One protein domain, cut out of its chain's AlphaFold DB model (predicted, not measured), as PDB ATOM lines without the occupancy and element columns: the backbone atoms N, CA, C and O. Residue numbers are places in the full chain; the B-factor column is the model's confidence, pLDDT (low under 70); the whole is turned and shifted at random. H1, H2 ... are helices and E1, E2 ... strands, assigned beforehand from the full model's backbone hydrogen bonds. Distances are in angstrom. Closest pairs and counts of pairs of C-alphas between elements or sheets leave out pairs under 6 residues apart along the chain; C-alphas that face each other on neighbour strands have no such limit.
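Overview. This is residues 5 to 83 of the 90 residues of the protein "2Fe-2S iron-sulfur cluster binding domain-containing protein" of Halohasta litchfieldiae (UniProt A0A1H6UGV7). Little regular structure is here: a two-stranded hairpin, E1 and E2, with short helix H1 over it, makes one end, helix H2 the other, and loops fill the space between. The 79 printed residues run E1, E2, H1, H2, the sheet antiparallel; the class is mixed, with only 31 residues in named elements. The whole is compact, radius of gyration of the C-alphas 12.9 A, spanning 31 by 30 by 25 A.

Arrangement. Look first at the hairpin of E1, residues 5 to 11, and E2, residues 14 to 21: antiparallel at 151 degrees, with N 7 and O 18 2.8 A apart, within hydrogen-bond range. The closest C-alphas of E2 and H1, residues 26 to 32, are those of Val 20 and Ala 29, 7.4 A apart. H2, residues 69 to 77, is apart from H1, E1 and E2. In H1 and H2 every O i to N i+4 pair is within hydrogen-bond range.

Along the chain. Find C-alpha 5 at (99.241, 129.249, 61.948); E1 runs 19.0 A, E2 22.4 A, H1 9.9 A. H2 runs 12.4 A to C-alpha 77 at (85.133, 144.248, 81.319).

Size, cuts and confidence. The C-alphas farthest apart, of Tyr 44 and Glu 65, are 32.0 A apart. The printed part has no cut; the link H1 to H2 is long, 36 residues. No printed residue is under 70 in pLDDT.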
ATOM      1  N   ILE A   5     100.413 129.412  61.101       92.56
ATOM      2  CA  ILE A   5      99.241 129.249  61.948       92.56
ATOM      3  C   ILE A   5      98.008 129.606  61.108       92.56
ATOM      4  O   ILE A   5      97.972 130.712  60.551       92.56
ATOM      5  N   PRO A   6      96.995 128.726  61.042       94.44
ATOM      6  CA  PRO A   6      95.709 129.075  60.463       94.44
ATOM      7  C   PRO A   6      94.992 130.082  61.367       94.44
ATOM      8  O   PRO A   6      94.886 129.892  62.579       94.44
ATOM      9  N   VAL A   7      94.482 131.155  60.772       93.19
ATOM     10  CA  VAL A   7      93.651 132.157  61.441       93.19
ATOM     11  C   VAL A   7      92.346 132.290  60.677       93.19
ATOM     12  O   VAL A   7      92.343 132.657  59.503       93.19
ATOM     13  N   THR A   8      91.240 132.019  61.359       94.88
ATOM     14  CA  THR A   8      89.894 132.222  60.826       94.88
ATOM     15  C   THR A   8      89.435 133.643  61.128       94.88
ATOM     16  O   THR A   8      89.370 134.060  62.283       94.88
ATOM     17  N   VAL A   9      89.140 134.400  60.076       94.38
ATOM     18  CA  VAL A   9      88.652 135.777  60.149       94.38
ATOM     19  C   VAL A   9      87.152 135.763  59.911       94.38
ATOM     20  O   VAL A   9      86.704 135.300  58.865       94.38
ATOM     21  N   ILE A  10      86.395 136.299  60.867       92.69
ATOM     22  CA  ILE A  10      84.943 136.453  60.770       92.69
ATOM     23  C   ILE A  10      84.640 137.935  60.542       92.69
ATOM     24  O   ILE A  10      85.004 138.782  61.358       92.69
ATOM     25  N   SER A  11      83.991 138.256  59.424       89.38
ATOM     26  CA  SER A  11      83.598 139.616  59.048       89.38
ATOM     27  C   SER A  11      82.129 139.631  58.638       89.38
ATOM     28  O   SER A  11      81.773 139.284  57.514       89.38
ATOM     29  N   GLY A  12      81.251 140.031  59.560       87.00
ATOM     30  CA  GLY A  12      79.808 139.937  59.343       87.00
ATOM     31  C   GLY A  12      79.369 138.475  59.254       87.00
ATOM     32  O   GLY A  12      79.489 137.742  60.228       87.00
ATOM     33  N   SER A  13      78.857 138.061  58.095       89.25
ATOM     34  CA  SER A  13      78.470 136.670  57.811       89.25
ATOM     35  C   SER A  13      79.540 135.872  57.060       89.25
ATOM     36  O   SER A  13      79.312 134.708  56.745       89.25
ATOM     37  N   GLU A  14      80.663 136.500  56.709       91.94
ATOM     38  CA  GLU A  14      81.740 135.863  55.955       91.94
ATOM     39  C   GLU A  14      82.802 135.304  56.898       91.94
ATOM     40  O   GLU A  14      83.225 135.970  57.846       91.94
ATOM     41  N   GLU A  15      83.255 134.088  56.602       95.25
ATOM     42  CA  GLU A  15      84.325 133.407  57.320       95.25
ATOM     43  C   GLU A  15      85.423 133.007  56.333       95.25
ATOM     44  O   GLU A  15      85.169 132.296  55.359       95.25
ATOM     45  N   THR A  16      86.653 133.451  56.592       96.00
ATOM     46  CA  THR A  16      87.806 133.170  55.730       96.00
ATOM     47  C   THR A  16      88.992 132.719  56.566       96.00
ATOM     48  O   THR A  16      89.458 133.446  57.442       96.00
ATOM     49  N   THR A  17      89.530 131.537  56.267       96.38
ATOM     50  CA  THR A  17      90.765 131.048  56.895       96.38
ATOM     51  C   THR A  17      91.982 131.489  56.092       96.38
ATOM     52  O   THR A  17      92.047 131.286  54.878       96.38
ATOM     53  N   ILE A  18      92.962 132.079  56.772       95.00
ATOM     54  CA  ILE A  18      94.236 132.499  56.192       95.00
ATOM     55  C   ILE A  18      95.406 131.873  56.943       95.00
ATOM     56  O   ILE A  18      95.379 131.732  58.160       95.00
ATOM     57  N   GLU A  19      96.470 131.558  56.214       95.69
ATOM     58  CA  GLU A  19      97.743 131.160  56.811       95.69
ATOM     59  C   GLU A  19      98.597 132.401  57.080       95.69
ATOM     60  O   GLU A  19      98.818 133.222  56.175       95.69
ATOM     61  N   VAL A  20      99.090 132.526  58.314       93.56
ATOM     62  CA  VAL A  20     100.022 133.582  58.734       93.56
ATOM     63  C   VAL A  20     101.206 132.988  59.486       93.56
ATOM     64  O   VAL A  20     101.077 131.991  60.192       93.56
ATOM     65  N   ASP A  21     102.374 133.612  59.371       94.25
ATOM     66  CA  ASP A  21     103.540 133.200  60.150       94.25
ATOM     67  C   ASP A  21     103.366 133.588  61.625       94.25
ATOM     68  O   ASP A  21     102.915 134.697  61.945       94.25
ATOM     69  N   ARG A  22     103.766 132.713  62.552       89.19
ATOM     70  CA  ARG A  22     103.770 133.019  63.988       89.19
ATOM     71  C   ARG A  22     104.562 134.303  64.253       89.19
ATOM     72  O   ARG A  22     105.698 134.450  63.813       89.19
ATOM     73  N   GLY A  23     103.965 135.213  65.024       88.44
ATOM     74  CA  GLY A  23     104.547 136.522  65.346       88.44
ATOM     75  C   GLY A  23     104.229 137.623  64.330       88.44
ATOM     76  O   GLY A  23     104.587 138.779  64.559       88.44
ATOM     77  N   THR A  24     103.520 137.303  63.243       90.19
ATOM     78  CA  THR A  24     103.019 138.301  62.294       90.19
ATOM     79  C   THR A  24     102.106 139.303  62.990       90.19
ATOM     80  O   THR A  24     101.273 138.958  63.830       90.19
ATOM     81  N   ASN A  25     102.233 140.572  62.609       90.44
ATOM     82  CA  ASN A  25     101.291 141.588  63.041       90.44
ATOM     83  C   ASN A  25      99.931 141.355  62.367       90.44
ATOM     84  O   ASN A  25      99.788 141.607  61.169       90.44
ATOM     85  N   LEU A  26      98.937 140.919  63.144       89.56
ATOM     86  CA  LEU A  26      97.625 140.550  62.614       89.56
ATOM     87  C   LEU A  26      96.958 141.698  61.844       89.56
ATOM     88  O   LEU A  26      96.451 141.481  60.750       89.56
ATOM     89  N   ARG A  27      97.045 142.944  62.334       92.12
ATOM     90  CA  ARG A  27      96.519 144.116  61.612       92.12
ATOM     91  C   ARG A  27      97.119 144.242  60.210       92.12
ATOM     92  O   ARG A  27      96.381 144.505  59.268       92.12
ATOM     93  N   LYS A  28      98.441 144.113  60.069       92.44
ATOM     94  CA  LYS A  28      99.099 144.203  58.756       92.44
ATOM     95  C   LYS A  28      98.672 143.057  57.845       92.44
ATOM     96  O   LYS A  28      98.252 143.335  56.732       92.44
ATOM     97  N   ALA A  29      98.678 141.822  58.345       93.06
ATOM     98  CA  ALA A  29      98.269 140.653  57.567       93.06
ATOM     99  C   ALA A  29      96.823 140.753  57.056       93.06
ATOM    100  O   ALA A  29      96.538 140.366  55.926       93.06
ATOM    101  N   LEU A  30      95.913 141.291  57.874       92.44
ATOM    102  CA  LEU A  30      94.525 141.513  57.474       92.44
ATOM    103  C   LEU A  30      94.408 142.608  56.403       92.44
ATOM    104  O   LEU A  30      93.717 142.414  55.410       92.44
ATOM    105  N   LEU A  31      95.115 143.732  56.569       91.88
ATOM    106  CA  LEU A  31      95.107 144.828  55.591       91.88
ATOM    107  C   LEU A  31      95.747 144.434  54.251       91.88
ATOM    108  O   LEU A  31      95.235 144.811  53.204       91.88
ATOM    109  N   GLU A  32      96.842 143.671  54.271       93.69
ATOM    110  CA  GLU A  32      97.521 143.160  53.067       93.69
ATOM    111  C   GLU A  32      96.637 142.216  52.246       93.69
ATOM    112  O   GLU A  32      96.834 142.075  51.044       93.69
ATOM    113  N   ARG A  33      95.660 141.581  52.898       93.94
ATOM    114  CA  ARG A  33      94.664 140.695  52.285       93.94
ATOM    115  C   ARG A  33      93.311 141.379  52.086       93.94
ATOM    116  O   ARG A  33      92.317 140.696  51.872       93.94
ATOM    117  N   GLU A  34      93.284 142.707  52.192       92.25
ATOM    118  CA  GLU A  34      92.123 143.551  51.895       92.25
ATOM    119  C   GLU A  34      90.896 143.291  52.791       92.25
ATOM    120  O   GLU A  34      89.776 143.668  52.450       92.25
ATOM    121  N   PHE A  35      91.089 142.710  53.982       92.19
ATOM    122  CA  PHE A  35      89.998 142.567  54.945       92.19
ATOM    123  C   PHE A  35      89.548 143.935  55.488       92.19
ATOM    124  O   PHE A  35      90.383 144.818  55.732       92.19
ATOM    125  N   PRO A  36      88.246 144.108  55.775       88.81
ATOM    126  CA  PRO A  36      87.702 145.344  56.324       88.81
ATOM    127  C   PRO A  36      88.049 145.490  57.815       88.81
ATOM    128  O   PRO A  36      87.223 145.295  58.700       88.81
ATOM    129  N   VAL A  37      89.295 145.867  58.112       89.56
ATOM    130  CA  VAL A  37      89.757 146.155  59.488       89.56
ATOM    131  C   VAL A  37      89.149 147.452  60.027       89.56
ATOM    132  O   VAL A  37      89.023 147.639  61.235       89.56
ATOM    133  N   TYR A  38      88.803 148.375  59.131       89.12
ATOM    134  CA  TYR A  38      88.300 149.696  59.468       89.12
ATOM    135  C   TYR A  38      86.934 149.938  58.834       89.12
ATOM    136  O   TYR A  38      86.733 149.669  57.656       89.12
ATOM    137  N   GLY A  39      86.029 150.557  59.593       85.25
ATOM    138  CA  GLY A  39      84.832 151.182  59.037       85.25
ATOM    139  C   GLY A  39      85.147 152.461  58.245       85.25
ATOM    140  O   GLY A  39      86.262 152.995  58.302       85.25
ATOM    141  N   THR A  40      84.129 153.001  57.569       86.44
ATOM    142  CA  THR A  40      84.213 154.084  56.566       86.44
ATOM    143  C   THR A  40      84.981 155.329  57.010       86.44
ATOM    144  O   THR A  40      85.679 155.942  56.205       86.44
ATOM    145  N   VAL A  41      84.870 155.727  58.281       88.94
ATOM    146  CA  VAL A  41      85.599 156.892  58.819       88.94
ATOM    147  C   VAL A  41      86.994 156.486  59.291       88.94
ATOM    148  O   VAL A  41      87.989 157.144  58.987       88.94
ATOM    149  N   SER A  42      87.090 155.367  60.009       88.00
ATOM    150  CA  SER A  42      88.350 154.887  60.577       88.00
ATOM    151  C   SER A  42      89.389 154.483  59.531       88.00
ATOM    152  O   SER A  42      90.572 154.492  59.850       88.00
ATOM    153  N   GLN A  43      89.004 154.195  58.285       88.44
ATOM    154  CA  GLN A  43      89.977 153.928  57.218       88.44
ATOM    155  C   GLN A  43      90.890 155.140  56.951       88.44
ATOM    156  O   GLN A  43      92.058 154.963  56.623       88.44
ATOM    157  N   TYR A  44      90.388 156.356  57.197       90.00
ATOM    158  CA  TYR A  44      91.142 157.604  57.055       90.00
ATOM    159  C   TYR A  44      91.631 158.154  58.400       90.00
ATOM    160  O   TYR A  44      92.736 158.679  58.490       90.00
ATOM    161  N   ALA A  45      90.831 158.010  59.459       91.50
ATOM    162  CA  ALA A  45      91.107 158.579  60.781       91.50
ATOM    163  C   ALA A  45      91.727 157.575  61.778       91.50
ATOM    164  O   ALA A  45      91.527 157.691  62.988       91.50
ATOM    165  N   ASN A  46      92.458 156.558  61.308       91.56
ATOM    166  CA  ASN A  46      93.147 155.619  62.199       91.56
ATOM    167  C   ASN A  46      94.540 156.115  62.609       91.56
ATOM    168  O   ASN A  46      95.219 156.848  61.897       91.56
ATOM    169  N   CYS A  47      95.015 155.633  63.757       92.62
ATOM    170  CA  CYS A  47      96.352 155.943  64.266       92.62
ATOM    171  C   CYS A  47      97.490 155.174  63.565       92.62
ATOM    172  O   CYS A  47      98.613 155.175  64.069       92.62
ATOM    173  N   GLY A  48      97.222 154.442  62.479       89.31
ATOM    174  CA  GLY A  48      98.230 153.645  61.773       89.31
ATOM    175  C   GLY A  48      98.800 152.474  62.581       89.31
ATOM    176  O   GLY A  48      99.875 151.977  62.264       89.31
ATOM    177  N   GLY A  49      98.112 152.039  63.641       88.56
ATOM    178  CA  GLY A  49      98.596 150.982  64.532       88.56
ATOM    179  C   GLY A  49      99.436 151.475  65.714       88.56
ATOM    180  O   GLY A  49     100.077 150.652  66.349       88.56
ATOM    181  N   ARG A  50      99.406 152.773  66.052       88.12
ATOM    182  CA  ARG A  50     100.098 153.364  67.221       88.12
ATOM    183  C   ARG A  50      99.400 153.144  68.573       88.12
ATOM    184  O   ARG A  50      99.933 153.551  69.596       88.12
ATOM    185  N   GLY A  51      98.214 152.532  68.581       86.31
ATOM    186  CA  GLY A  51      97.473 152.217  69.810       86.31
ATOM    187  C   GLY A  51      96.730 153.403  70.435       86.31
ATOM    188  O   GLY A  51      96.493 153.391  71.635       86.31
ATOM    189  N   LEU A  52      96.376 154.424  69.644       88.12
ATOM    190  CA  LEU A  52      95.773 155.671  70.149       88.12
ATOM    191  C   LEU A  52      94.275 155.821  69.854       88.12
ATOM    192  O   LEU A  52      93.607 156.604  70.514       88.12
ATOM    193  N   CYS A  53      93.749 155.118  68.848       89.75
ATOM    194  CA  CYS A  53      92.381 155.343  68.360       89.75
ATOM    195  C   CYS A  53      91.403 154.195  68.635       89.75
ATOM    196  O   CYS A  53      90.221 154.349  68.364       89.75
ATOM    197  N   ALA A  54      91.883 153.039  69.104       86.56
ATOM    198  CA  ALA A  54      91.069 151.843  69.354       86.56
ATOM    199  C   ALA A  54      90.195 151.343  68.177       86.56
ATOM    200  O   ALA A  54      89.238 150.604  68.378       86.56
ATOM    201  N   THR A  55      90.524 151.704  66.931       90.06
ATOM    202  CA  THR A  55      89.722 151.330  65.748       90.06
ATOM    203  C   THR A  55      90.174 150.046  65.051       90.06
ATOM    204  O   THR A  55      89.561 149.649  64.072       90.06
ATOM    205  N   CYS A  56      91.267 149.423  65.498       89.31
ATOM    206  CA  CYS A  56      91.777 148.151  64.964       89.31
ATOM    207  C   CYS A  56      91.670 147.083  66.048       89.31
ATOM    208  O   CYS A  56      92.663 146.506  66.478       89.31
ATOM    209  N   THR A  57      90.473 146.924  66.584       88.06
ATOM    210  CA  THR A  57      90.222 146.053  67.727       88.06
ATOM    211  C   THR A  57      89.523 144.802  67.218       88.06
ATOM    212  O   THR A  57      88.643 144.915  66.370       88.06
ATOM    213  N   VAL A  58      89.930 143.628  67.694       87.25
ATOM    214  CA  VAL A  58      89.337 142.342  67.305       87.25
ATOM    215  C   VAL A  58      88.930 141.555  68.539       87.25
ATOM    216  O   VAL A  58      89.545 141.664  69.607       87.25
ATOM    217  N   GLU A  59      87.900 140.742  68.376       86.31
ATOM    218  CA  GLU A  59      87.584 139.665  69.304       86.31
ATOM    219  C   GLU A  59      88.357 138.417  68.871       86.31
ATOM    220  O   GLU A  59      88.540 138.169  67.679       86.31
ATOM    221  N   VAL A  60      88.885 137.675  69.841       86.75
ATOM    222  CA  VAL A  60      89.670 136.463  69.592       86.75
ATOM    223  C   VAL A  60      89.014 135.330  70.357       86.75
ATOM    224  O   VAL A  60      88.844 135.449  71.571       86.75
ATOM    225  N   ASP A  61      88.691 134.251  69.649       85.31
ATOM    226  CA  ASP A  61      88.082 133.046  70.201       85.31
ATOM    227  C   ASP A  61      88.920 131.802  69.825       85.31
ATOM    228  O   ASP A  61      89.222 131.618  68.643       85.31
ATOM    229  N   PRO A  62      89.350 130.969  70.794       84.06
ATOM    230  CA  PRO A  62      89.272 131.209  72.234       84.06
ATOM    231  C   PRO A  62      90.146 132.395  72.649       84.06
ATOM    232  O   PRO A  62      91.230 132.623  72.105       84.06
ATOM    233  N   ALA A  63      89.692 133.151  73.648       80.81
ATOM    234  CA  ALA A  63      90.466 134.271  74.164       80.81
ATOM    235  C   ALA A  63      91.794 133.763  74.771       80.81
ATOM    236  O   ALA A  63      91.755 132.988  75.728       80.81
ATOM    237  N   PRO A  64      92.974 134.210  74.288       80.94
ATOM    238  CA  PRO A  64      94.247 133.835  74.902       80.94
ATOM    239  C   PRO A  64      94.379 134.365  76.333       80.94
ATOM    240  O   PRO A  64      93.725 135.348  76.707       80.94
ATOM    241  N   GLU A  65      95.270 133.746  77.110       83.38
ATOM    242  CA  GLU A  65      95.610 134.204  78.457       83.38
ATOM    243  C   GLU A  65      96.158 135.645  78.421       83.38
ATOM    244  O   GLU A  65      96.997 135.976  77.574       83.38
ATOM    245  N   PRO A  66      95.684 136.540  79.307       82.00
ATOM    246  CA  PRO A  66      96.138 137.921  79.335       82.00
ATOM    247  C   PRO A  66      97.592 137.995  79.812       82.00
ATOM    248  O   PRO A  66      97.918 137.571  80.917       82.00
ATOM    249  N   THR A  67      98.461 138.586  78.995       82.31
ATOM    250  CA  THR A  67      99.892 138.752  79.322       82.31
ATOM    251  C   THR A  67     100.253 140.189  79.707       82.31
ATOM    252  O   THR A  67     101.322 140.436  80.263       82.31
ATOM    253  N   HIS A  68      99.356 141.146  79.453       82.81
ATOM    254  CA  HIS A  68      99.531 142.566  79.750       82.81
ATOM    255  C   HIS A  68      98.330 143.132  80.526       82.81
ATOM    256  O   HIS A  68      97.211 142.630  80.414       82.81
ATOM    257  N   TRP A  69      98.534 144.214  81.295       84.00
ATOM    258  CA  TRP A  69      97.485 144.794  82.153       84.00
ATOM    259  C   TRP A  69      96.220 145.171  81.371       84.00
ATOM    260  O   TRP A  69      95.112 144.957  81.848       84.00
ATOM    261  N   HIS A  70      96.378 145.673  80.144       79.12
ATOM    262  CA  HIS A  70      95.247 146.027  79.288       79.12
ATOM    263  C   HIS A  70      94.432 144.798  78.862       79.12
ATOM    264  O   HIS A  70      93.213 144.883  78.764       79.12
ATOM    265  N   ASP A  71      95.076 143.645  78.659       79.50
ATOM    266  CA  ASP A  71      94.376 142.405  78.309       79.50
ATOM    267  C   ASP A  71      93.609 141.853  79.507       79.50
ATOM    268  O   ASP A  71      92.506 141.340  79.345       79.50
ATOM    269  N   ALA A  72      94.164 141.991  80.714       80.62
ATOM    270  CA  ALA A  72      93.477 141.612  81.943       80.62
ATOM    271  C   ALA A  72      92.221 142.471  82.170       80.62
ATOM    272  O   ALA A  72      91.164 141.952  82.529       80.62
ATOM    273  N   VAL A  73      92.312 143.777  81.906       82.12
ATOM    274  CA  VAL A  73      91.168 144.696  81.973       82.12
ATOM    275  C   VAL A  73      90.151 144.379  80.865       82.12
ATOM    276  O   VAL A  73      88.959 144.302  81.155       82.12
ATOM    277  N   ALA A  74      90.598 144.091  79.637       80.75
ATOM    278  CA  ALA A  74      89.727 143.669  78.537       80.75
ATOM    279  C   ALA A  74      88.924 142.407  78.886       80.75
ATOM    280  O   ALA A  74      87.709 142.388  78.716       80.75
ATOM    281  N   VAL A  75      89.569 141.392  79.476       79.88
ATOM    282  CA  VAL A  75      88.890 140.180  79.969       79.88
ATOM    283  C   VAL A  75      87.898 140.516  81.086       79.88
ATOM    284  O   VAL A  75      86.783 140.004  81.102       79.88
ATOM    285  N   ARG A  76      88.269 141.405  82.016       80.12
ATOM    286  CA  ARG A  76      87.425 141.766  83.164       80.12
ATOM    287  C   ARG A  76      86.162 142.545  82.784       80.12
ATOM    288  O   ARG A  76      85.167 142.441  83.505       80.12
ATOM    289  N   PHE A  77      86.218 143.348  81.726       79.88
ATOM    290  CA  PHE A  77      85.133 144.248  81.319       79.88
ATOM    291  C   PHE A  77      84.480 143.876  79.981       79.88
ATOM    292  O   PHE A  77      83.484 144.494  79.621       79.88
ATOM    293  N   GLY A  78      84.992 142.865  79.276       76.88
ATOM    294  CA  GLY A  78      84.370 142.309  78.075       76.88
ATOM    295  C   GLY A  78      84.461 143.210  76.846       76.88
ATOM    296  O   GLY A  78      83.522 143.234  76.058       76.88
ATOM    297  N   TYR A  79      85.550 143.972  76.688       75.56
ATOM    298  CA  TYR A  79      85.773 144.770  75.477       75.56
ATOM    299  C   TYR A  79      86.884 144.177  74.591       75.56
ATOM    300  O   TYR A  79      87.789 143.515  75.111       75.56
ATOM    301  N   PRO A  80      86.847 144.407  73.261       76.44
ATOM    302  CA  PRO A  80      87.729 143.704  72.330       76.44
ATOM    303  C   PRO A  80      89.208 144.126  72.469       76.44
ATOM    304  O   PRO A  80      89.528 145.189  73.012       76.44
ATOM    305  N   ARG A  81      90.145 143.304  71.968       77.62
ATOM    306  CA  ARG A  81      91.598 143.539  72.108       77.62
ATOM    307  C   ARG A  81      92.195 144.325  70.944       77.62
ATOM    308  O   ARG A  81      91.867 144.104  69.782       77.62
ATOM    309  N   LEU A  82      93.137 145.217  71.251       74.69
ATOM    310  CA  LEU A  82      93.828 146.028  70.247       74.69
ATOM    311  C   LEU A  82      94.865 145.200  69.478       74.69
ATOM    312  O   LEU A  82      95.851 144.756  70.064       74.69
ATOM    313  N   VAL A  83      94.735 145.103  68.150       74.19
ATOM    314  CA  VAL A  83      95.810 144.579  67.286       74.19
ATOM    315  C   VAL A  83      96.767 145.707  66.895       74.19
ATOM    316  O   VAL A  83      96.793 146.217  65.775       74.19
TER     317      VAL A  83